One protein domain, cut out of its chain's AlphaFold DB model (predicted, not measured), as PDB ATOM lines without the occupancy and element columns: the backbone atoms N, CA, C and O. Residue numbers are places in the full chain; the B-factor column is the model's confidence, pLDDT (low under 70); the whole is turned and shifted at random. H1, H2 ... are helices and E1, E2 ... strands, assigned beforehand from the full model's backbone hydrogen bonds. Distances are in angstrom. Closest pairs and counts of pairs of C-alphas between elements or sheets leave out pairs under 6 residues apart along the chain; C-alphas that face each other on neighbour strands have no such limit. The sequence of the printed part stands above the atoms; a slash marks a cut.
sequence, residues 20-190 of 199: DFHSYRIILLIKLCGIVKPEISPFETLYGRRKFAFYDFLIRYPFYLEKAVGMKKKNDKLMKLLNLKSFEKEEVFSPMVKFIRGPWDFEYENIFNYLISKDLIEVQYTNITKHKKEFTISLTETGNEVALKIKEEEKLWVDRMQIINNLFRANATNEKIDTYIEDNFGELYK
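What this domain is: This is residues 20 to 190 of the 199 residues of an uncharacterized protein of Bacillus sp. AFS018417 (UniProt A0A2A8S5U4). A strongly twisted sheet of four strands makes one end of the domain, and H1 crosses over its strands E2 and E4; beyond H1, helices H8, H2, H3 and H4 pack mostly crosswise into a helical part. H7 packs on the sheet and H1, H6 packs on the sheet at E3, H9 packs on H2, and a long loop, residues 90 to 106, leads from H5 to H6. The printed part has 171 residues, with nine named helices and four named strands in the order H1 E1 E2 H2 H3 H4 H5 H6 E3 E4 H7 H8 H9. The class is mixed, and the antiparallel sheet runs E1 E2 E4 E3. The whole is compact and rounded, with a radius of gyration of the C-alphas of 15.4 A and spans of 39 by 37 by 30 A.

Where its parts are: E1 is residues 35 to 37, E2 41 to 47, E3 121 to 129, 21.0 A long between end C-alphas, and E4 132 to 139, 20.9 A. E3 bends by 72 degrees at residue 125. H1, residues 20 to 33, 19.5 A, begins at C-alpha 20 (87.238, 206.963, 165.659). H2 is residues 49 to 60, H3 62 to 73, H4 76 to 82, H5 86 to 89, H6 107 to 117, H7 141 to 153, 19.2 A, and H8 155 to 168, 20.3 A. H9, residues 174 to 184, ends at C-alpha 184 (85.670, 190.051, 139.156).

How they stand to each other: In hairpin E3 and E4, N 124 and O 136 are 2.9 A apart; in hairpin E1 and E2, N 35 and O 45 are 2.9 A apart; between E2 and E4, N 46 and O 137 are 2.8 A apart. H1, H2 and H6 are on one face of the sheet E1 E2 E4 E3, an arrangement in two layers, with helices on one face of a sheet. H1 runs across the strands, at 87 degrees to E2 on the local plane, at a height over the sheet of 9.9 A. H1 touches H7, about perpendicular at 84 degrees, C-alphas of Leu 28 and Ala 147 closest at 5.4 A. H1 touches H8, C-alphas of Cys 33 and Asn 165 closest at 5.3 A. H8 touches H4, C-alphas of Leu 82 and Arg 160 closest at 5.8 A. H3 and H4 form a helical hairpin, a shallow tilt of 18 degrees, opposite ways. H3 touches H5 with residues 62 to 63 alone, and H2 touches H9 with residues 49 to 51 alone. Every O i to N i+4 pair is within hydrogen-bond range in H1, H2, H4, H6, H7, H8 and H9; H3 has 7 of 8, and H5 is too short for one.

The domain as a whole: The farthest C-alphas, of Ser 86 and Lys 130, are 46.3 A apart. The printed part has no cut; the link H5 to H6, 17 residues, is long, and the others are tight. Mean pLDDT of the printed part is 86.6; residues 73 to 74, 90 to 104 and 189 to 190 are under 70.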
ATOM      1  N   ASP A  20      88.567 206.382 165.804       82.50
ATOM      2  CA  ASP A  20      87.238 206.963 165.659       82.50
ATOM      3  C   ASP A  20      86.844 207.002 164.176       82.50
ATOM      4  O   ASP A  20      85.707 206.647 163.846       82.50
ATOM      5  N   PHE A  21      87.800 207.277 163.276       84.06
ATOM      6  CA  PHE A  21      87.591 207.193 161.825       84.06
ATOM      7  C   PHE A  21      87.143 205.793 161.377       84.06
ATOM      8  O   PHE A  21      86.145 205.626 160.668       84.06
ATOM      9  N   HIS A  22      87.847 204.746 161.813       86.31
ATOM     10  CA  HIS A  22      87.449 203.372 161.496       86.31
ATOM     11  C   HIS A  22      86.124 202.977 162.148       86.31
ATOM     12  O   HIS A  22      85.300 202.294 161.531       86.31
ATOM     13  N   SER A  23      85.919 203.417 163.388       90.69
ATOM     14  CA  SER A  23      84.745 203.097 164.192       90.69
ATOM     15  C   SER A  23      83.468 203.622 163.555       90.69
ATOM     16  O   SER A  23      82.543 202.838 163.328       90.69
ATOM     17  N   TYR A  24      83.411 204.912 163.196       91.19
ATOM     18  CA  TYR A  24      82.204 205.477 162.591       91.19
ATOM     19  C   TYR A  24      81.908 204.821 161.235       91.19
ATOM     20  O   TYR A  24      80.749 204.518 160.942       91.19
ATOM     21  N   ARG A  25      82.944 204.533 160.428       92.94
ATOM     22  CA  ARG A  25      82.796 203.860 159.129       92.94
ATOM     23  C   ARG A  25      82.178 202.475 159.288       92.94
ATOM     24  O   ARG A  25      81.241 202.146 158.564       92.94
ATOM     25  N   ILE A  26      82.669 201.677 160.235       95.19
ATOM     26  CA  ILE A  26      82.148 200.331 160.508       95.19
ATOM     27  C   ILE A  26      80.706 200.401 161.019       95.19
ATOM     28  O   ILE A  26      79.850 199.683 160.505       95.19
ATOM     29  N   ILE A  27      80.416 201.291 161.973       97.19
ATOM     30  CA  ILE A  27      79.062 201.497 162.509       97.19
ATOM     31  C   ILE A  27      78.087 201.869 161.382       97.19
ATOM     32  O   ILE A  27      77.032 201.245 161.232       97.19
ATOM     33  N   LEU A  28      78.455 202.844 160.547       97.25
ATOM     34  CA  LEU A  28      77.633 203.288 159.424       97.25
ATOM     35  C   LEU A  28      77.453 202.178 158.377       97.25
ATOM     36  O   LEU A  28      76.359 202.007 157.834       97.25
ATOM     37  N   LEU A  29      78.496 201.378 158.133       96.75
ATOM     38  CA  LEU A  29      78.433 200.250 157.209       96.75
ATOM     39  C   LEU A  29      77.438 199.190 157.685       96.75
ATOM     40  O   LEU A  29      76.628 198.718 156.886       96.75
ATOM     41  N   ILE A  30      77.453 198.839 158.973       97.44
ATOM     42  CA  ILE A  30      76.475 197.906 159.551       97.44
ATOM     43  C   ILE A  30      75.070 198.493 159.411       97.44
ATOM     44  O   ILE A  30      74.168 197.802 158.940       97.44
ATOM     45  N   LYS A  31      74.898 199.785 159.718       97.62
ATOM     46  CA  LYS A  31      73.603 200.470 159.632       97.62
ATOM     47  C   LYS A  31      72.995 200.450 158.230       97.62
ATOM     48  O   LYS A  31      71.781 200.341 158.086       97.62
ATOM     49  N   LEU A  32      73.812 200.605 157.190       96.69
ATOM     50  CA  LEU A  32      73.328 200.760 155.813       96.69
ATOM     51  C   LEU A  32      73.329 199.464 155.000       96.69
ATOM     52  O   LEU A  32      72.532 199.335 154.066       96.69
ATOM     53  N   CYS A  33      74.209 198.518 155.335       96.75
ATOM     54  CA  CYS A  33      74.392 197.264 154.599       96.75
ATOM     55  C   CYS A  33      73.973 196.017 155.394       96.75
ATOM     56  O   CYS A  33      73.981 194.914 154.838       96.75
ATOM     57  N   GLY A  34      73.628 196.168 156.674       95.75
ATOM     58  CA  GLY A  34      73.098 195.105 157.519       95.75
ATOM     59  C   GLY A  34      71.627 194.793 157.242       95.75
ATOM     60  O   GLY A  34      70.916 195.518 156.547       95.75
ATOM     61  N   ILE A  35      71.170 193.672 157.793       94.75
ATOM     62  CA  ILE A  35      69.764 193.265 157.817       94.75
ATOM     63  C   ILE A  35      69.249 193.304 159.249       94.75
ATOM     64  O   ILE A  35      69.977 192.951 160.168       94.75
ATOM     65  N   VAL A  36      67.985 193.662 159.445       94.94
ATOM     66  CA  VAL A  36      67.335 193.463 160.746       94.94
ATOM     67  C   VAL A  36      66.847 192.025 160.810       94.94
ATOM     68  O   VAL A  36      66.042 191.595 159.977       94.94
ATOM     69  N   LYS A  37      67.359 191.271 161.782       92.25
ATOM     70  CA  LYS A  37      66.980 189.882 162.012       92.25
ATOM     71  C   LYS A  37      66.703 189.674 163.505       92.25
ATOM     72  O   LYS A  37      67.643 189.353 164.233       92.25
ATOM     73  N   PRO A  38      65.441 189.827 163.954       92.19
ATOM     74  CA  PRO A  38      65.085 189.880 165.375       92.19
ATOM     75  C   PRO A  38      65.511 188.664 166.201       92.19
ATOM     76  O   PRO A  38      65.681 188.781 167.408       92.19
ATOM     77  N   GLU A  39      65.708 187.498 165.573       91.25
ATOM     78  CA  GLU A  39      66.210 186.308 166.270       91.25
ATOM     79  C   GLU A  39      67.701 186.401 166.647       91.25
ATOM     80  O   GLU A  39      68.198 185.544 167.375       91.25
ATOM     81  N   ILE A  40      68.420 187.394 166.117       91.38
ATOM     82  CA  ILE A  40      69.844 187.655 166.358       91.38
ATOM     83  C   ILE A  40      70.015 188.986 167.084       91.38
ATOM     84  O   ILE A  40      70.639 189.033 168.134       91.38
ATOM     85  N   SER A  41      69.465 190.057 166.513       94.81
ATOM     86  CA  SER A  41      69.485 191.398 167.088       94.81
ATOM     87  C   SER A  41      68.236 192.166 166.646       94.81
ATOM     88  O   SER A  41      67.777 191.996 165.509       94.81
ATOM     89  N   PRO A  42      67.670 193.029 167.509       95.69
ATOM     90  CA  PRO A  42      66.617 193.956 167.105       95.69
ATOM     91  C   PRO A  42      67.109 195.046 166.134       95.69
ATOM     92  O   PRO A  42      66.279 195.708 165.512       95.69
ATOM     93  N   PHE A  43      68.426 195.225 165.981       97.56
ATOM     94  CA  PHE A  43      69.042 196.226 165.104       97.56
ATOM     95  C   PHE A  43      69.733 195.589 163.894       97.56
ATOM     96  O   PHE A  43      69.691 194.375 163.684       97.56
ATOM     97  N   GLU A  44      70.336 196.419 163.042       97.31
ATOM     98  CA  GLU A  44      71.022 195.947 161.848       97.31
ATOM     99  C   GLU A  44      72.209 195.035 162.184       97.31
ATOM    100  O   GLU A  44      73.087 195.370 162.980       97.31
ATOM    101  N   THR A  45      72.246 193.892 161.502       96.50
ATOM    102  CA  THR A  45      73.292 192.877 161.581       96.50
ATOM    103  C   THR A  45      73.910 192.658 160.209       96.50
ATOM    104  O   THR A  45      73.224 192.323 159.238       96.50
ATOM    105  N   LEU A  46      75.232 192.761 160.126       95.75
ATOM    106  CA  LEU A  46      76.005 192.301 158.981       95.75
ATOM    107  C   LEU A  46      76.611 190.935 159.317       95.75
ATOM    108  O   LEU A  46      77.106 190.705 160.417       95.75
ATOM    109  N   TYR A  47      76.536 190.000 158.377       94.12
ATOM    110  CA  TYR A  47      77.010 188.634 158.575       94.12
ATOM    111  C   TYR A  47      77.935 188.186 157.450       94.12
ATOM    112  O   TYR A  47      77.850 188.687 156.327       94.12
ATOM    113  N   GLY A  48      78.799 187.227 157.767       91.50
ATOM    114  CA  GLY A  48      79.820 186.725 156.857       91.50
ATOM    115  C   GLY A  48      81.096 187.558 156.941       91.50
ATOM    116  O   GLY A  48      81.125 188.737 156.589       91.50
ATOM    117  N   ARG A  49      82.181 186.923 157.398       89.06
ATOM    118  CA  ARG A  49      83.484 187.570 157.618       89.06
ATOM    119  C   ARG A  49      84.030 188.214 156.337       89.06
ATOM    120  O   ARG A  49      84.526 189.336 156.373       89.06
ATOM    121  N   ARG A  50      83.931 187.511 155.205       86.69
ATOM    122  CA  ARG A  50      84.439 187.997 153.914       86.69
ATOM    123  C   ARG A  50      83.532 189.055 153.305       86.69
ATOM    124  O   ARG A  50      84.039 190.043 152.789       86.69
ATOM    125  N   LYS A  51      82.211 188.902 153.437       91.56
ATOM    126  CA  LYS A  51      81.250 189.940 153.044       91.56
ATOM    127  C   LYS A  51      81.523 191.264 153.758       91.56
ATOM    128  O   LYS A  51      81.629 192.284 153.084       91.56
ATOM    129  N   PHE A  52      81.672 191.239 155.084       93.19
ATOM    130  CA  PHE A  52      82.042 192.421 155.869       93.19
ATOM    131  C   PHE A  52      83.321 193.067 155.326       93.19
ATOM    132  O   PHE A  52      83.316 194.230 154.933       93.19
ATOM    133  N   ALA A  53      84.388 192.271 155.247       89.94
ATOM    134  CA  ALA A  53      85.701 192.729 154.825       89.94
ATOM    135  C   ALA A  53      85.690 193.339 153.417       89.94
ATOM    136  O   ALA A  53      86.295 194.381 153.185       89.94
ATOM    137  N   PHE A  54      84.969 192.723 152.480       90.75
ATOM    138  CA  PHE A  54      84.854 193.232 151.120       90.75
ATOM    139  C   PHE A  54      84.039 194.524 151.043       90.75
ATOM    140  O   PHE A  54      84.384 195.421 150.282       90.75
ATOM    141  N   TYR A  55      82.971 194.654 151.829       94.31
ATOM    142  CA  TYR A  55      82.199 195.894 151.848       94.31
ATOM    143  C   TYR A  55      83.013 197.051 152.430       94.31
ATOM    144  O   TYR A  55      83.028 198.125 151.836       94.31
ATOM    145  N   ASP A  56      83.733 196.827 153.532       91.75
ATOM    146  CA  ASP A  56      84.630 197.841 154.097       91.75
ATOM    147  C   ASP A  56      85.769 198.178 153.119       91.75
ATOM    148  O   ASP A  56      86.085 199.347 152.917       91.75
ATOM    149  N   PHE A  57      86.308 197.180 152.411       88.56
ATOM    150  CA  PHE A  57      87.285 197.380 151.337       88.56
ATOM    151  C   PHE A  57      86.761 198.302 150.229       88.56
ATOM    152  O   PHE A  57      87.418 199.278 149.887       88.56
ATOM    153  N   LEU A  58      85.562 198.064 149.691       90.81
ATOM    154  CA  LEU A  58      85.001 198.930 148.644       90.81
ATOM    155  C   LEU A  58      84.833 200.383 149.104       90.81
ATOM    156  O   LEU A  58      84.918 201.306 148.296       90.81
ATOM    157  N   ILE A  59      84.596 200.590 150.396       90.31
ATOM    158  CA  ILE A  59      84.484 201.919 150.980       90.31
ATOM    159  C   ILE A  59      85.862 202.578 151.159       90.31
ATOM    160  O   ILE A  59      86.011 203.755 150.829       90.31
ATOM    161  N   ARG A  60      86.870 201.842 151.645       84.50
ATOM    162  CA  ARG A  60      88.252 202.342 151.793       84.50
ATOM    163  C   ARG A  60      88.909 202.655 150.447       84.50
ATOM    164  O   ARG A  60      89.704 203.588 150.356       84.50
ATOM    165  N   TYR A  61      88.555 201.887 149.418       85.12
ATOM    166  CA  TYR A  61      89.094 201.980 148.067       85.12
ATOM    167  C   TYR A  61      87.971 202.273 147.062       85.12
ATOM    168  O   TYR A  61      87.510 201.379 146.342       85.12
ATOM    169  N   PRO A  62      87.502 203.526 146.972       86.94
ATOM    170  CA  PRO A  62      86.301 203.838 146.210       86.94
ATOM    171  C   PRO A  62      86.475 203.662 144.690       86.94
ATOM    172  O   PRO A  62      85.482 203.484 143.984       86.94
ATOM    173  N   PHE A  63      87.705 203.589 144.169       84.62
ATOM    174  CA  PHE A  63      87.947 203.164 142.784       84.62
ATOM    175  C   PHE A  63      87.549 201.696 142.530       84.62
ATOM    176  O   PHE A  63      87.093 201.354 141.437       84.62
ATOM    177  N   TYR A  64      87.674 200.805 143.522       88.31
ATOM    178  CA  TYR A  64      87.161 199.435 143.410       88.31
ATOM    179  C   TYR A  64      85.632 199.415 143.464       88.31
ATOM    180  O   TYR A  64      85.007 198.609 142.771       88.31
ATOM    181  N   LEU A  65      85.013 200.339 144.206       91.12
ATOM    182  CA  LEU A  65      83.564 200.530 144.161       91.12
ATOM    183  C   LEU A  65      83.101 201.031 142.783       91.12
ATOM    184  O   LEU A  65      82.121 200.510 142.253       91.12
ATOM    185  N   GLU A  66      83.835 201.958 142.157       90.75
ATOM    186  CA  GLU A  66      83.609 202.387 140.766       90.75
ATOM    187  C   GLU A  66      83.648 201.196 139.797       90.75
ATOM    188  O   GLU A  66      82.707 200.983 139.025       90.75
ATOM    189  N   LYS A  67      84.691 200.358 139.893       89.56
ATOM    190  CA  LYS A  67      84.812 199.119 139.107       89.56
ATOM    191  C   LYS A  67      83.615 198.187 139.325       89.56
ATOM    192  O   LYS A  67      83.023 197.719 138.349       89.56
ATOM    193  N   ALA A  68      83.211 197.969 140.579       91.06
ATOM    194  CA  ALA A  68      82.077 197.112 140.918       91.06
ATOM    195  C   ALA A  68      80.755 197.620 140.307       91.06
ATOM    196  O   ALA A  68      79.987 196.829 139.748       91.06
ATOM    197  N   VAL A  69      80.504 198.937 140.341       91.19
ATOM    198  CA  VAL A  69      79.346 199.561 139.671       91.19
ATOM    199  C   VAL A  69      79.400 199.338 138.155       91.19
ATOM    200  O   VAL A  69      78.384 198.975 137.547       91.19
ATOM    201  N   GLY A  70      80.579 199.502 137.546       88.94
ATOM    202  CA  GLY A  70      80.802 199.273 136.118       88.94
ATOM    203  C   GLY A  70      80.457 197.846 135.679       88.94
ATOM    204  O   GLY A  70      79.744 197.663 134.689       88.94
ATOM    205  N   MET A  71      80.878 196.843 136.455       87.69
ATOM    206  CA  MET A  71      80.652 195.416 136.174       87.69
ATOM    207  C   MET A  71      79.180 194.998 136.311       87.69
ATOM    208  O   MET A  71      78.686 194.166 135.552       87.69
ATOM    209  N   LYS A  72      78.448 195.564 137.279       76.44
ATOM    210  CA  LYS A  72      77.119 195.065 137.677       76.44
ATOM    211  C   LYS A  72      75.928 195.583 136.876       76.44
ATOM    212  O   LYS A  72      74.850 195.049 137.140       76.44
ATOM    213  N   LYS A  73      76.092 196.560 135.955       63.47
ATOM    214  CA  LYS A  73      75.146 196.963 134.862       63.47
ATOM    215  C   LYS A  73      75.339 198.395 134.308       63.47
ATOM    216  O   LYS A  73      74.374 198.947 133.791       63.47
ATOM    217  N   LYS A  74      76.522 199.029 134.389       62.19
ATOM    218  CA  LYS A  74      76.722 200.431 133.930       62.19
ATOM    219  C   LYS A  74      75.581 201.363 134.380       62.19
ATOM    220  O   LYS A  74      74.919 202.014 133.578       62.19
ATOM    221  N   ASN A  75      75.269 201.342 135.674       74.25
ATOM    222  CA  ASN A  75      74.200 202.184 136.190       74.25
ATOM    223  C   ASN A  75      74.721 203.621 136.319       74.25
ATOM    224  O   ASN A  75      75.275 203.988 137.355       74.25
ATOM    225  N   ASP A  76      74.537 204.422 135.270       78.31
ATOM    226  CA  ASP A  76      74.992 205.818 135.196       78.31
ATOM    227  C   ASP A  76      74.527 206.660 136.392       78.31
ATOM    228  O   ASP A  76      75.213 207.592 136.812       78.31
ATOM    229  N   LYS A  77      73.376 206.319 136.991       83.31
ATOM    230  CA  LYS A  77      72.891 206.979 138.207       83.31
ATOM    231  C   LYS A  77      73.768 206.655 139.420       83.31
ATOM    232  O   LYS A  77      74.088 207.566 140.175       83.31
ATOM    233  N   LEU A  78      74.166 205.393 139.601       84.56
ATOM    234  CA  LEU A  78      75.068 205.002 140.695       84.56
ATOM    235  C   LEU A  78      76.472 205.574 140.479       84.56
ATOM    236  O   LEU A  78      77.069 206.056 141.432       84.56
ATOM    237  N   MET A  79      76.956 205.605 139.233       84.25
ATOM    238  CA  MET A  79      78.248 206.220 138.899       84.25
ATOM    239  C   MET A  79      78.297 207.702 139.279       84.25
ATOM    240  O   MET A  79      79.277 208.157 139.859       84.25
ATOM    241  N   LYS A  80      77.222 208.455 139.015       84.62
ATOM    242  CA  LYS A  80      77.116 209.860 139.439       84.62
ATOM    243  C   LYS A  80      77.045 210.009 140.960       84.62
ATOM    244  O   LYS A  80      77.617 210.949 141.498       84.62
ATOM    245  N   LEU A  81      76.364 209.086 141.642       86.00
ATOM    246  CA  LEU A  81      76.201 209.111 143.097       86.00
ATOM    247  C   LEU A  81      77.505 208.799 143.853       86.00
ATOM    248  O   LEU A  81      77.673 209.273 144.970       86.00
ATOM    249  N   LEU A  82      78.450 208.065 143.247       86.69
ATOM    250  CA  LEU A  82      79.775 207.829 143.845       86.69
ATOM    251  C   LEU A  82      80.519 209.131 144.158       86.69
ATOM    252  O   LEU A  82      81.258 209.185 145.147       86.69
ATOM    253  N   ASN A  83      80.325 210.144 143.301       85.75
ATOM    254  CA  ASN A  83      80.937 211.466 143.397       85.75
ATOM    255  C   ASN A  83      82.450 211.392 143.678       85.75
ATOM    256  O   ASN A  83      82.953 211.997 144.624       85.75
ATOM    257  N   LEU A  84      83.155 210.571 142.894       83.94
ATOM    258  CA  LEU A  84      84.593 210.364 143.031       83.94
ATOM    259  C   LEU A  84      85.373 211.574 142.528       83.94
ATOM    260  O   LEU A  84      85.237 211.978 141.371       83.94
ATOM    261  N   LYS A  85      86.225 212.116 143.390       81.50
ATOM    262  CA  LYS A  85      87.220 213.131 143.050       81.50
ATOM    263  C   LYS A  85      88.442 212.458 142.425       81.50
ATOM    264  O   LYS A  85      88.710 211.289 142.681       81.50
ATOM    265  N   SER A  86      89.199 213.201 141.619       75.06
ATOM    266  CA  SER A  86      90.353 212.646 140.895       75.06
ATOM    267  C   SER A  86      91.392 212.018 141.825       75.06
ATOM    268  O   SER A  86      91.843 210.915 141.548       75.06
ATOM    269  N   PHE A  87      91.688 212.657 142.963       72.81
ATOM    270  CA  PHE A  87      92.646 212.120 143.934       72.81
ATOM    271  C   PHE A  87      92.177 210.798 144.559       72.81
ATOM    272  O   PHE A  87      92.999 209.958 144.863       72.81
ATOM    273  N   GLU A  88      90.871 210.534 144.673       71.69
ATOM    274  CA  GLU A  88      90.344 209.273 145.235       71.69
ATOM    275  C   GLU A  88      90.502 208.071 144.283       71.69
ATOM    276  O   GLU A  88      90.127 206.942 144.618       71.69
ATOM    277  N   LYS A  89      91.001 208.315 143.064       72.75
ATOM    278  CA  LYS A  89      91.386 207.275 142.103       72.75
ATOM    279  C   LYS A  89      92.850 206.862 142.244       72.75
ATOM    280  O   LYS A  89      93.209 205.798 141.747       72.75
ATOM    281  N   GLU A  90      93.653 207.694 142.899       66.06
ATOM    282  CA  GLU A  90      95.104 207.542 143.049       66.06
ATOM    283  C   GLU A  90      95.476 207.285 144.519       66.06
ATOM    284  O   GLU A  90      96.298 206.423 144.813       66.06
ATOM    285  N   GLU A  91      94.802 207.965 145.447       60.50
ATOM    286  CA  GLU A  91      95.005 207.892 146.890       60.50
ATOM    287  C   GLU A  91      93.959 207.007 147.580       60.50
ATOM    288  O   GLU A  91      92.772 206.982 147.234       60.50
ATOM    289  N   VAL A  92      94.410 206.295 148.613       60.62
ATOM    290  CA  VAL A  92      93.587 205.410 149.442       60.62
ATOM    291  C   VAL A  92      93.360 206.071 150.797       60.62
ATOM    292  O   VAL A  92      94.314 206.478 151.450       60.62
ATOM    293  N   PHE A  93      92.102 206.137 151.245       57.69
ATOM    294  CA  PHE A  93      91.756 206.792 152.511       57.69
ATOM    295  C   PHE A  93      92.332 206.083 153.732       57.69
ATOM    296  O   PHE A  93      92.751 206.741 154.670       57.69
ATOM    297  N   SER A  94      92.304 204.752 153.735       58.81
ATOM    298  CA  SER A  94      92.870 203.929 154.798       58.81
ATOM    299  C   SER A  94      93.324 202.594 154.206       58.81
ATOM    300  O   SER A  94      92.487 201.715 153.970       58.81
ATOM    301  N   PRO A  95      94.597 202.447 153.815       60.41
ATOM    302  CA  PRO A  95      95.090 201.209 153.235       60.41
ATOM    303  C   PRO A  95      95.025 200.041 154.227       60.41
ATOM    304  O   PRO A  95      95.560 200.087 155.326       60.41
ATOM    305  N   MET A  96      94.408 198.936 153.808       62.78
ATOM    306  CA  MET A  96      94.485 197.663 154.524       62.78
ATOM    307  C   MET A  96      95.911 197.110 154.450       62.78
ATOM    308  O   MET A  96      96.485 196.986 153.365       62.78
ATOM    309  N   VAL A  97      96.477 196.744 155.601       53.84
ATOM    310  CA  VAL A  97      97.934 196.643 155.736       53.84
ATOM    311  C   VAL A  97      98.553 195.409 155.050       53.84
ATOM    312  O   VAL A  97      99.681 195.531 154.583       53.84
ATOM    313  N   LYS A  98      97.894 194.239 154.903       53.50
ATOM    314  CA  LYS A  98      98.470 193.063 154.180       53.50
ATOM    315  C   LYS A  98      97.422 192.087 153.610       53.50
ATOM    316  O   LYS A  98      96.769 191.366 154.359       53.50
ATOM    317  N   PHE A  99      97.365 191.941 152.281       51.97
ATOM    318  CA  PHE A  99      96.469 191.011 151.561       51.97
ATOM    319  C   PHE A  99      97.097 189.635 151.275       51.97
ATOM    320  O   PHE A  99      97.177 189.208 150.126       51.97
ATOM    321  N   ILE A 100      97.536 188.892 152.296       40.88
ATOM    322  CA  ILE A 100      98.016 187.513 152.051       40.88
ATOM    323  C   ILE A 100      96.832 186.529 151.917       40.88
ATOM    324  O   ILE A 100      96.992 185.452 151.347       40.88
ATOM    325  N   ARG A 101      95.626 186.860 152.422       45.50
ATOM    326  CA  ARG A 101      94.471 185.928 152.463       45.50
ATOM    327  C   ARG A 101      93.096 186.590 152.251       45.50
ATOM    328  O   ARG A 101      92.112 186.179 152.867       45.50
ATOM    329  N   GLY A 102      93.022 187.595 151.377       57.00
ATOM    330  CA  GLY A 102      91.807 188.384 151.118       57.00
ATOM    331  C   GLY A 102      91.687 189.630 152.014       57.00
ATOM    332  O   GLY A 102      92.620 189.924 152.758       57.00
ATOM    333  N   PRO A 103      90.562 190.370 151.961       58.94
ATOM    334  CA  PRO A 103      90.420 191.719 152.539       58.94
ATOM    335  C   PRO A 103      90.296 191.781 154.074       58.94
ATOM    336  O   PRO A 103      89.756 192.741 154.623       58.94
ATOM    337  N   TRP A 104      90.743 190.749 154.796       69.44
ATOM    338  CA  TRP A 104      90.676 190.755 156.255       69.44
ATOM    339  C   TRP A 104      91.851 191.523 156.863       69.44
ATOM    340  O   TRP A 104      92.985 191.050 156.822       69.44
ATOM    341  N   ASP A 105      91.548 192.662 157.476       71.81
ATOM    342  CA  ASP A 105      92.503 193.499 158.193       71.81
ATOM    343  C   ASP A 105      92.763 192.954 159.609       71.81
ATOM    344  O   ASP A 105      91.827 192.564 160.314       71.81
ATOM    345  N   PHE A 106      94.026 192.906 160.045       74.81
ATOM    346  CA  PHE A 106      94.346 192.483 161.415       74.81
ATOM    347  C   PHE A 106      93.857 193.506 162.444       74.81
ATOM    348  O   PHE A 106      93.577 193.142 163.586       74.81
ATOM    349  N   GLU A 107      93.693 194.766 162.040       79.00
ATOM    350  CA  GLU A 107      93.233 195.835 162.924       79.00
ATOM    351  C   GLU A 107      91.764 195.691 163.318       79.00
ATOM    352  O   GLU A 107      91.353 196.232 164.345       79.00
ATOM    353  N   TYR A 108      90.974 194.906 162.573       87.12
ATOM    354  CA  TYR A 108      89.567 194.683 162.905       87.12
ATOM    355  C   TYR A 108      89.374 194.143 164.316       87.12
ATOM    356  O   TYR A 108      88.412 194.522 164.970       87.12
ATOM    357  N   GLU A 109      90.272 193.289 164.810       87.38
ATOM    358  CA  GLU A 109      90.148 192.753 166.168       87.38
ATOM    359  C   GLU A 109      90.270 193.867 167.216       87.38
ATOM    360  O   GLU A 109      89.458 193.936 168.138       87.38
ATOM    361  N   ASN A 110      91.209 194.799 167.031       88.88
ATOM    362  CA  ASN A 110      91.379 195.945 167.924       88.88
ATOM    363  C   ASN A 110      90.195 196.913 167.828       88.88
ATOM    364  O   ASN A 110      89.661 197.333 168.855       88.88
ATOM    365  N   ILE A 111      89.750 197.226 166.609       90.81
ATOM    366  CA  ILE A 111      88.631 198.147 166.385       90.81
ATOM    367  C   ILE A 111      87.325 197.555 166.928       90.81
ATOM    368  O   ILE A 111      86.557 198.251 167.588       90.81
ATOM    369  N   PHE A 112      87.073 196.259 166.725       94.00
ATOM    370  CA  PHE A 112      85.892 195.604 167.283       94.00
ATOM    371  C   PHE A 112      85.932 195.568 168.802       94.00
ATOM    372  O   PHE A 112      84.928 195.892 169.423       94.00
ATOM    373  N   ASN A 113      87.072 195.241 169.411       93.88
ATOM    374  CA  ASN A 113      87.197 195.273 170.866       93.88
ATOM    375  C   ASN A 113      86.941 196.681 171.424       93.88
ATOM    376  O   ASN A 113      86.241 196.818 172.427       93.88
ATOM    377  N   TYR A 114      87.437 197.723 170.750       93.56
ATOM    378  CA  TYR A 114      87.132 199.110 171.097       93.56
ATOM    379  C   TYR A 114      85.623 199.391 171.018       93.56
ATOM    380  O   TYR A 114      85.030 199.799 172.016       93.56
ATOM    381  N   LEU A 115      84.977 199.088 169.890       96.31
ATOM    382  CA  LEU A 115      83.539 199.301 169.687       96.31
ATOM    383  C   LEU A 115      82.663 198.507 170.674       96.31
ATOM    384  O   LEU A 115      81.685 199.043 171.190       96.31
ATOM    385  N   ILE A 116      83.027 197.258 170.977       97.19
ATOM    386  CA  ILE A 116      82.351 196.412 171.974       97.19
ATOM    387  C   ILE A 116      82.508 197.016 173.371       97.19
ATOM    388  O   ILE A 116      81.534 197.122 174.107       97.19
ATOM    389  N   SER A 117      83.713 197.472 173.740       96.81
ATOM    390  CA  SER A 117      83.956 198.098 175.052       96.81
ATOM    391  C   SER A 117      83.154 199.388 175.269       96.81
ATOM    392  O   SER A 117      82.927 199.795 176.407       96.81
ATOM    393  N   LYS A 118      82.728 200.025 174.173       96.12
ATOM    394  CA  LYS A 118      81.881 201.220 174.146       96.12
ATOM    395  C   LYS A 118      80.390 200.901 174.009       96.12
ATOM    396  O   LYS A 118      79.608 201.836 173.880       96.12
ATOM    397  N   ASP A 119      80.011 199.622 174.020       97.81
ATOM    398  CA  ASP A 119      78.640 199.159 173.793       97.81
ATOM    399  C   ASP A 119      78.059 199.668 172.462       97.81
ATOM    400  O   ASP A 119      76.899 200.040 172.388       97.81
ATOM    401  N   LEU A 120      78.855 199.742 171.390       98.19
ATOM    402  CA  LEU A 120      78.390 200.221 170.074       98.19
ATOM    403  C   LEU A 120      78.055 199.079 169.115       98.19
ATOM    404  O   LEU A 120      77.240 199.234 168.206       98.19
ATOM    405  N   ILE A 121      78.694 197.929 169.294       98.25
ATOM    406  CA  ILE A 121      78.432 196.739 168.492       98.25
ATOM    407  C   ILE A 121      78.422 195.503 169.378       98.25
ATOM    408  O   ILE A 121      79.050 195.465 170.434       98.25
ATOM    409  N   GLU A 122      77.812 194.451 168.856       97.81
ATOM    410  CA  GLU A 122      77.954 193.100 169.363       97.81
ATOM    411  C   GLU A 122      78.509 192.194 168.260       97.81
ATOM    412  O   GLU A 122      78.025 192.207 167.125       97.81
ATOM    413  N   VAL A 123      79.525 191.393 168.587       96.31
ATOM    414  CA  VAL A 123      80.110 190.405 167.675       96.31
ATOM    415  C   VAL A 123      79.812 189.005 168.194       96.31
ATOM    416  O   VAL A 123      80.145 188.666 169.326       96.31
ATOM    417  N   GLN A 124      79.214 188.170 167.349       94.56
ATOM    418  CA  GLN A 124      78.829 186.804 167.696       94.56
ATOM    419  C   GLN A 124      79.161 185.825 166.564       94.56
ATOM    420  O   GLN A 124      79.448 186.203 165.425       94.56
ATOM    421  N   TYR A 125      79.094 184.531 166.877       93.19
ATOM    422  CA  TYR A 125      79.089 183.457 165.889       93.19
ATOM    423  C   TYR A 125      77.782 182.671 166.017       93.19
ATOM    424  O   TYR A 125      77.670 181.747 166.828       93.19
ATOM    425  N   THR A 126      76.765 183.074 165.250       92.19
ATOM    426  CA  THR A 126      75.380 182.612 165.432       92.19
ATOM    427  C   THR A 126      74.747 182.082 164.147       92.19
ATOM    428  O   THR A 126      75.270 182.244 163.044       92.19
ATOM    429  N   ASN A 127      73.612 181.399 164.294       88.75
ATOM    430  CA  ASN A 127      72.861 180.802 163.197       88.75
ATOM    431  C   ASN A 127      72.149 181.880 162.361       88.75
ATOM    432  O   ASN A 127      71.062 182.335 162.714       88.75
ATOM    433  N   ILE A 128      72.703 182.225 161.192       86.75
ATOM    434  CA  ILE A 128      71.994 183.041 160.188       86.75
ATOM    435  C   ILE A 128      70.872 182.242 159.536       86.75
ATOM    436  O   ILE A 128      69.832 182.787 159.178       86.75
ATOM    437  N   THR A 129      71.043 180.935 159.391       83.12
ATOM    438  CA  THR A 129      69.976 180.014 158.979       83.12
ATOM    439  C   THR A 129      69.980 178.806 159.906       83.12
ATOM    440  O   THR A 129      70.923 178.620 160.671       83.12
ATOM    441  N   LYS A 130      68.958 177.944 159.823       81.12
ATOM    442  CA  LYS A 130      68.855 176.734 160.662       81.12
ATOM    443  C   LYS A 130      70.090 175.821 160.613       81.12
ATOM    444  O   LYS A 130      70.300 175.053 161.543       81.12
ATOM    445  N   HIS A 131      70.888 175.896 159.548       82.06
ATOM    446  CA  HIS A 131      71.998 174.975 159.293       82.06
ATOM    447  C   HIS A 131      73.359 175.663 159.182       82.06
ATOM    448  O   HIS A 131      74.350 174.995 158.905       82.06
ATOM    449  N   LYS A 132      73.424 176.989 159.356       82.94
ATOM    450  CA  LYS A 132      74.642 177.745 159.069       82.94
ATOM    451  C   LYS A 132      74.914 178.789 160.138       82.94
ATOM    452  O   LYS A 132      74.180 179.775 160.242       82.94
ATOM    453  N   LYS A 133      75.999 178.561 160.881       89.62
ATOM    454  CA  LYS A 133      76.604 179.552 161.768       89.62
ATOM    455  C   LYS A 133      77.553 180.438 160.985       89.62
ATOM    456  O   LYS A 133      78.345 179.946 160.181       89.62
ATOM    457  N   GLU A 134      77.486 181.733 161.233       91.88
ATOM    458  CA  GLU A 134      78.385 182.707 160.632       91.88
ATOM    459  C   GLU A 134      78.825 183.740 161.661       91.88
ATOM    460  O   GLU A 134      78.175 183.945 162.684       91.88
ATOM    461  N   PHE A 135      79.943 184.395 161.355       93.44
ATOM    462  CA  PHE A 135      80.337 185.628 162.017       93.44
ATOM    463  C   PHE A 135      79.248 186.677 161.795       93.44
ATOM    464  O   PHE A 135      78.849 186.903 160.648       93.44
ATOM    465  N   THR A 136      78.797 187.310 162.871       95.38
ATOM    466  CA  THR A 136      77.801 188.378 162.849       95.38
ATOM    467  C   THR A 136      78.293 189.562 163.650       95.38
ATOM    468  O   THR A 136      78.806 189.388 164.752       95.38
ATOM    469  N   ILE A 137      78.091 190.752 163.106       97.19
ATOM    470  CA  ILE A 137      78.321 192.025 163.773       97.19
ATOM    471  C   ILE A 137      77.016 192.821 163.733       97.19
ATOM    472  O   ILE A 137      76.476 193.083 162.658       97.19
ATOM    473  N   SER A 138      76.486 193.144 164.904       98.12
ATOM    474  CA  SER A 138      75.205 193.829 165.077       98.12
ATOM    475  C   SER A 138      75.415 195.165 165.762       98.12
ATOM    476  O   SER A 138      76.314 195.288 166.590       98.12
ATOM    477  N   LEU A 139      74.572 196.148 165.463       98.50
ATOM    478  CA  LEU A 139      74.475 197.334 166.310       98.50
ATOM    479  C   LEU A 139      73.794 196.972 167.635       98.50
ATOM    480  O   LEU A 139      72.884 196.138 167.679       98.50
ATOM    481  N   THR A 140      74.242 197.615 168.703       98.50
ATOM    482  CA  THR A 140      73.502 197.722 169.967       98.50
ATOM    483  C   THR A 140      72.506 198.883 169.873       98.50
ATOM    484  O   THR A 140      72.439 199.580 168.856       98.50
ATOM    485  N   GLU A 141      71.752 199.139 170.941       98.25
ATOM    486  CA  GLU A 141      70.900 200.329 171.025       98.25
ATOM    487  C   GLU A 141      71.731 201.617 170.923       98.25
ATOM    488  O   GLU A 141      71.509 202.422 170.015       98.25
ATOM    489  N   THR A 142      72.769 201.746 171.758       98.12
ATOM    490  CA  THR A 142      73.715 202.872 171.737       98.12
ATOM    491  C   THR A 142      74.382 203.026 170.365       98.12
ATOM    492  O   THR A 142      74.464 204.126 169.813       98.12
ATOM    493  N   GLY A 143      74.822 201.917 169.766       98.19
ATOM    494  CA  GLY A 143      75.422 201.901 168.436       98.19
ATOM    495  C   GLY A 143      74.475 202.374 167.344       98.19
ATOM    496  O   GLY A 143      74.876 203.123 166.456       98.19
ATOM    497  N   ASN A 144      73.207 201.973 167.421       98.31
ATOM    498  CA  ASN A 144      72.173 202.398 166.490       98.31
ATOM    499  C   ASN A 144      71.888 203.905 166.592       98.31
ATOM    500  O   ASN A 144      71.776 204.569 165.560       98.31
ATOM    501  N   GLU A 145      71.821 204.463 167.800       98.19
ATOM    502  CA  GLU A 145      71.675 205.912 167.992       98.19
ATOM    503  C   GLU A 145      72.854 206.694 167.405       98.19
ATOM    504  O   GLU A 145      72.663 207.685 166.698       98.19
ATOM    505  N   VAL A 146      74.081 206.230 167.658       97.44
ATOM    506  CA  VAL A 146      75.301 206.830 167.099       97.44
ATOM    507  C   VAL A 146      75.304 206.725 165.573       97.44
ATOM    508  O   VAL A 146      75.575 207.712 164.890       97.44
ATOM    509  N   ALA A 147      74.924 205.572 165.019       97.75
ATOM    510  CA  ALA A 147      74.836 205.368 163.578       97.75
ATOM    511  C   ALA A 147      73.853 206.329 162.899       97.75
ATOM    512  O   ALA A 147      74.106 206.781 161.782       97.75
ATOM    513  N   LEU A 148      72.729 206.640 163.553       97.69
ATOM    514  CA  LEU A 148      71.749 207.598 163.041       97.69
ATOM    515  C   LEU A 148      72.328 209.013 162.967       97.69
ATOM    516  O   LEU A 148      72.165 209.658 161.936       97.69
ATOM    517  N   LYS A 149      73.073 209.448 163.990       97.00
ATOM    518  CA  LYS A 149      73.757 210.753 163.987       97.00
ATOM    519  C   LYS A 149      74.807 210.833 162.879       97.00
ATOM    520  O   LYS A 149      74.764 211.741 162.057       97.00
ATOM    521  N   ILE A 150      75.675 209.822 162.779       95.31
ATOM    522  CA  ILE A 150      76.694 209.744 161.718       95.31
ATOM    523  C   ILE A 150      76.034 209.806 160.336       95.31
ATOM    524  O   ILE A 150      76.505 210.502 159.443       95.31
ATOM    525  N   LYS A 151      74.920 209.092 160.141       96.38
ATOM    526  CA  LYS A 151      74.192 209.077 158.868       96.38
ATOM    527  C   LYS A 151      73.662 210.462 158.470       96.38
ATOM    528  O   LYS A 151      73.553 210.735 157.276       96.38
ATOM    529  N   GLU A 152      73.289 211.305 159.427       95.50
ATOM    530  CA  GLU A 152      72.818 212.668 159.154       95.50
ATOM    531  C   GLU A 152      73.959 213.596 158.720       95.50
ATOM    532  O   GLU A 152      73.759 214.449 157.853       95.50
ATOM    533  N   GLU A 153      75.158 213.390 159.263       93.88
ATOM    534  CA  GLU A 153      76.335 214.226 159.009       93.88
ATOM    535  C   GLU A 153      77.120 213.779 157.758       93.88
ATOM    536  O   GLU A 153      77.542 214.602 156.942       93.88
ATOM    537  N   GLU A 154      77.250 212.469 157.528       91.94
ATOM    538  CA  GLU A 154      78.190 211.882 156.563       91.94
ATOM    539  C   GLU A 154      77.545 211.481 155.226       91.94
ATOM    540  O   GLU A 154      77.653 210.341 154.756       91.94
ATOM    541  N   LYS A 155      76.875 212.429 154.558       91.69
ATOM    542  CA  LYS A 155      76.095 212.163 153.331       91.69
ATOM    543  C   LYS A 155      76.866 211.397 152.244       91.69
ATOM    544  O   LYS A 155      76.316 210.483 151.635       91.69
ATOM    545  N   LEU A 156      78.135 211.740 152.007       89.88
ATOM    546  CA  LEU A 156      78.954 211.082 150.980       89.88
ATOM    547  C   LEU A 156      79.178 209.592 151.286       89.88
ATOM    548  O   LEU A 156      79.083 208.749 150.392       89.88
ATOM    549  N   TRP A 157      79.455 209.256 152.547       92.38
ATOM    550  CA  TRP A 157      79.638 207.869 152.974       92.38
ATOM    551  C   TRP A 157      78.328 207.098 152.909       92.38
ATOM    552  O   TRP A 157      78.313 205.958 152.440       92.38
ATOM    553  N   VAL A 158      77.222 207.740 153.296       95.38
ATOM    554  CA  VAL A 158      75.880 207.167 153.177       95.38
ATOM    555  C   VAL A 158      75.574 206.796 151.732       95.38
ATOM    556  O   VAL A 158      75.187 205.658 151.465       95.38
ATOM    557  N   ASP A 159      75.801 207.718 150.797       94.25
ATOM    558  CA  ASP A 159      75.579 207.502 149.370       94.25
ATOM    559  C   ASP A 159      76.412 206.312 148.853       94.25
ATOM    560  O   ASP A 159      75.882 205.403 148.207       94.25
ATOM    561  N   ARG A 160      77.701 206.236 149.210       94.00
ATOM    562  CA  ARG A 160      78.599 205.134 148.807       94.00
ATOM    563  C   ARG A 160      78.192 203.780 149.392       94.00
ATOM    564  O   ARG A 160      78.150 202.782 148.672       94.00
ATOM    565  N   MET A 161      77.836 203.723 150.670       95.31
ATOM    566  CA  MET A 161      77.386 202.480 151.309       95.31
ATOM    567  C   MET A 161      76.015 202.032 150.785       95.31
ATOM    568  O   MET A 161      75.782 200.840 150.586       95.31
ATOM    569  N   GLN A 162      75.123 202.968 150.451       93.69
ATOM    570  CA  GLN A 162      73.872 202.644 149.764       93.69
ATOM    571  C   GLN A 162      74.114 202.065 148.368       93.69
ATOM    572  O   GLN A 162      73.382 201.166 147.948       93.69
ATOM    573  N   ILE A 163      75.144 202.520 147.645       93.94
ATOM    574  CA  ILE A 163      75.545 201.901 146.375       93.94
ATOM    575  C   ILE A 163      75.929 200.435 146.601       93.94
ATOM    576  O   ILE A 163      75.416 199.575 145.887       93.94
ATOM    577  N   ILE A 164      76.738 200.122 147.618       94.06
ATOM    578  CA  ILE A 164      77.090 198.730 147.964       94.06
ATOM    579  C   ILE A 164      75.830 197.898 148.221       94.06
ATOM    580  O   ILE A 164      75.659 196.827 147.626       94.06
ATOM    581  N   ASN A 165      74.913 198.405 149.049       90.62
ATOM    582  CA  ASN A 165      73.661 197.711 149.337       90.62
ATOM    583  C   ASN A 165      72.815 197.507 148.062       90.62
ATOM    584  O   ASN A 165      72.270 196.429 147.841       90.62
ATOM    585  N   ASN A 166      72.781 198.477 147.145       90.00
ATOM    586  CA  ASN A 166      72.090 198.338 145.858       90.00
ATOM    587  C   ASN A 166      72.746 197.307 144.917       90.00
ATOM    588  O   ASN A 166      72.038 196.606 144.188       90.00
ATOM    589  N   LEU A 167      74.079 197.197 144.915       90.56
ATOM    590  CA  LEU A 167      74.819 196.271 144.046       90.56
ATOM    591  C   LEU A 167      74.661 194.804 144.466       90.56
ATOM    592  O   LEU A 167      74.529 193.912 143.613       90.56
ATOM    593  N   PHE A 168      74.685 194.551 145.773       90.12
ATOM    594  CA  PHE A 168      74.746 193.195 146.319       90.12
ATOM    595  C   PHE A 168      73.469 192.752 147.029       90.12
ATOM    596  O   PHE A 168      73.187 191.555 147.031       90.12
ATOM    597  N   ARG A 169      72.651 193.695 147.510       85.75
ATOM    598  CA  ARG A 169      71.535 193.510 148.454       85.75
ATOM    599  C   ARG A 169      72.015 193.151 149.860       85.75
ATOM    600  O   ARG A 169      72.887 192.301 150.032       85.75
ATOM    601  N   ALA A 170      71.361 193.716 150.871       82.00
ATOM    602  CA  ALA A 170      71.683 193.494 152.282       82.00
ATOM    603  C   ALA A 170      71.695 192.004 152.678       82.00
ATOM    604  O   ALA A 170      72.527 191.574 153.473       82.00
ATOM    605  N   ASN A 171      70.839 191.178 152.070       84.62
ATOM    606  CA  ASN A 171      70.746 189.740 152.341       84.62
ATOM    607  C   ASN A 171      71.635 188.851 151.445       84.62
ATOM    608  O   ASN A 171      71.425 187.636 151.380       84.62
ATOM    609  N   ALA A 172      72.620 189.413 150.732       89.62
ATOM    610  CA  ALA A 172      73.625 188.606 150.041       89.62
ATOM    611  C   ALA A 172      74.332 187.663 151.024       89.62
ATOM    612  O   ALA A 172      74.750 188.090 152.103       89.62
ATOM    613  N   THR A 173      74.464 186.389 150.652       89.81
ATOM    614  CA  THR A 173      75.209 185.400 151.442       89.81
ATOM    615  C   THR A 173      76.708 185.583 151.257       89.81
ATOM    616  O   THR A 173      77.143 186.109 150.232       89.81
ATOM    617  N   ASN A 174      77.497 185.110 152.224       87.06
ATOM    618  CA  ASN A 174      78.952 185.145 152.118       87.06
ATOM    619  C   ASN A 174      79.448 184.428 150.847       87.06
ATOM    620  O   ASN A 174      80.280 184.980 150.145       87.06
ATOM    621  N   GLU A 175      78.858 183.284 150.473       88.88
ATOM    622  CA  GLU A 175      79.226 182.545 149.249       88.88
ATOM    623  C   GLU A 175      79.034 183.377 147.981       88.88
ATOM    624  O   GLU A 175      79.887 183.382 147.105       88.88
ATOM    625  N   LYS A 176      77.912 184.103 147.877       91.25
ATOM    626  CA  LYS A 176      77.637 184.936 146.699       91.25
ATOM    627  C   LYS A 176      78.642 186.070 146.560       91.25
ATOM    628  O   LYS A 176      78.956 186.458 145.438       91.25
ATOM    629  N   ILE A 177      79.084 186.629 147.684       91.00
ATOM    630  CA  ILE A 177      80.112 187.666 147.680       91.00
ATOM    631  C   ILE A 177      81.465 187.052 147.331       91.00
ATOM    632  O   ILE A 177      82.146 187.595 146.473       91.00
ATOM    633  N   ASP A 178      81.804 185.894 147.893       86.81
ATOM    634  CA  ASP A 178      83.055 185.193 147.599       86.81
ATOM    635  C   ASP A 178      83.197 184.878 146.106       86.81
ATOM    636  O   ASP A 178      84.183 185.294 145.501       86.81
ATOM    637  N   THR A 179      82.178 184.263 145.493       89.81
ATOM    638  CA  THR A 179      82.149 184.004 144.044       89.81
ATOM    639  C   THR A 179      82.282 185.296 143.242       89.81
ATOM    640  O   THR A 179      83.036 185.357 142.278       89.81
ATOM    641  N   TYR A 180      81.599 186.369 143.653       90.44
ATOM    642  CA  TYR A 180      81.709 187.650 142.959       90.44
ATOM    643  C   TYR A 180      83.133 188.223 143.007       90.44
ATOM    644  O   TYR A 180      83.606 188.736 141.993       90.44
ATOM    645  N   ILE A 181      83.815 188.132 144.153       87.31
ATOM    646  CA  ILE A 181      85.211 188.572 144.280       87.31
ATOM    647  C   ILE A 181      86.109 187.699 143.400       87.31
ATOM    648  O   ILE A 181      86.967 188.235 142.712       87.31
ATOM    649  N   GLU A 182      85.914 186.380 143.379       84.75
ATOM    650  CA  GLU A 182      86.728 185.467 142.562       84.75
ATOM    651  C   GLU A 182      86.587 185.767 141.063       84.75
ATOM    652  O   GLU A 182      87.591 185.866 140.356       84.75
ATOM    653  N   ASP A 183      85.357 186.000 140.605       89.00
ATOM    654  CA  ASP A 183      85.042 186.249 139.196       89.00
ATOM    655  C   ASP A 183      85.514 187.628 138.701       89.00
ATOM    656  O   ASP A 183      85.827 187.788 137.521       89.00
ATOM    657  N   ASN A 184      85.517 188.646 139.570       88.31
ATOM    658  CA  ASN A 184      85.670 190.051 139.156       88.31
ATOM    659  C   ASN A 184      86.912 190.744 139.721       88.31
ATOM    660  O   ASN A 184      87.349 191.750 139.167       88.31
ATOM    661  N   PHE A 185      87.450 190.223 140.820       84.88
ATOM    662  CA  PHE A 185      88.558 190.795 141.580       84.88
ATOM    663  C   PHE A 185      89.579 189.710 141.948       84.88
ATOM    664  O   PHE A 185      90.121 189.685 143.057       84.88
ATOM    665  N   GLY A 186      89.829 188.773 141.028       75.12
ATOM    666  CA  GLY A 186      90.772 187.668 141.224       75.12
ATOM    667  C   GLY A 186      92.195 188.132 141.571       75.12
ATOM    668  O   GLY A 186      92.947 187.390 142.205       75.12
ATOM    669  N   GLU A 187      92.559 189.369 141.223       75.00
ATOM    670  CA  GLU A 187      93.799 190.020 141.650       75.00
ATOM    671  C   GLU A 187      93.906 190.184 143.175       75.00
ATOM    672  O   GLU A 187      95.005 190.094 143.713       75.00
ATOM    673  N   LEU A 188      92.783 190.327 143.891       72.75
ATOM    674  CA  LEU A 188      92.772 190.443 145.354       72.75
ATOM    675  C   LEU A 188      93.128 189.118 146.050       72.75
ATOM    676  O   LEU A 188      93.592 189.126 147.189       72.75
ATOM    677  N   TYR A 189      92.929 187.978 145.377       61.59
ATOM    678  CA  TYR A 189      93.261 186.645 145.899       61.59
ATOM    679  C   TYR A 189      94.690 186.205 145.594       61.59
ATOM    680  O   TYR A 189      95.247 185.392 146.331       61.59
ATOM    681  N   LYS A 190      95.298 186.732 144.529       55.75
ATOM    682  CA  LYS A 190      96.670 186.378 144.126       55.75
ATOM    683  C   LYS A 190      97.747 187.054 144.981       55.75
ATOM    684  O   LYS A 190      98.930 186.826 144.751       55.75
TER     685      LYS A 190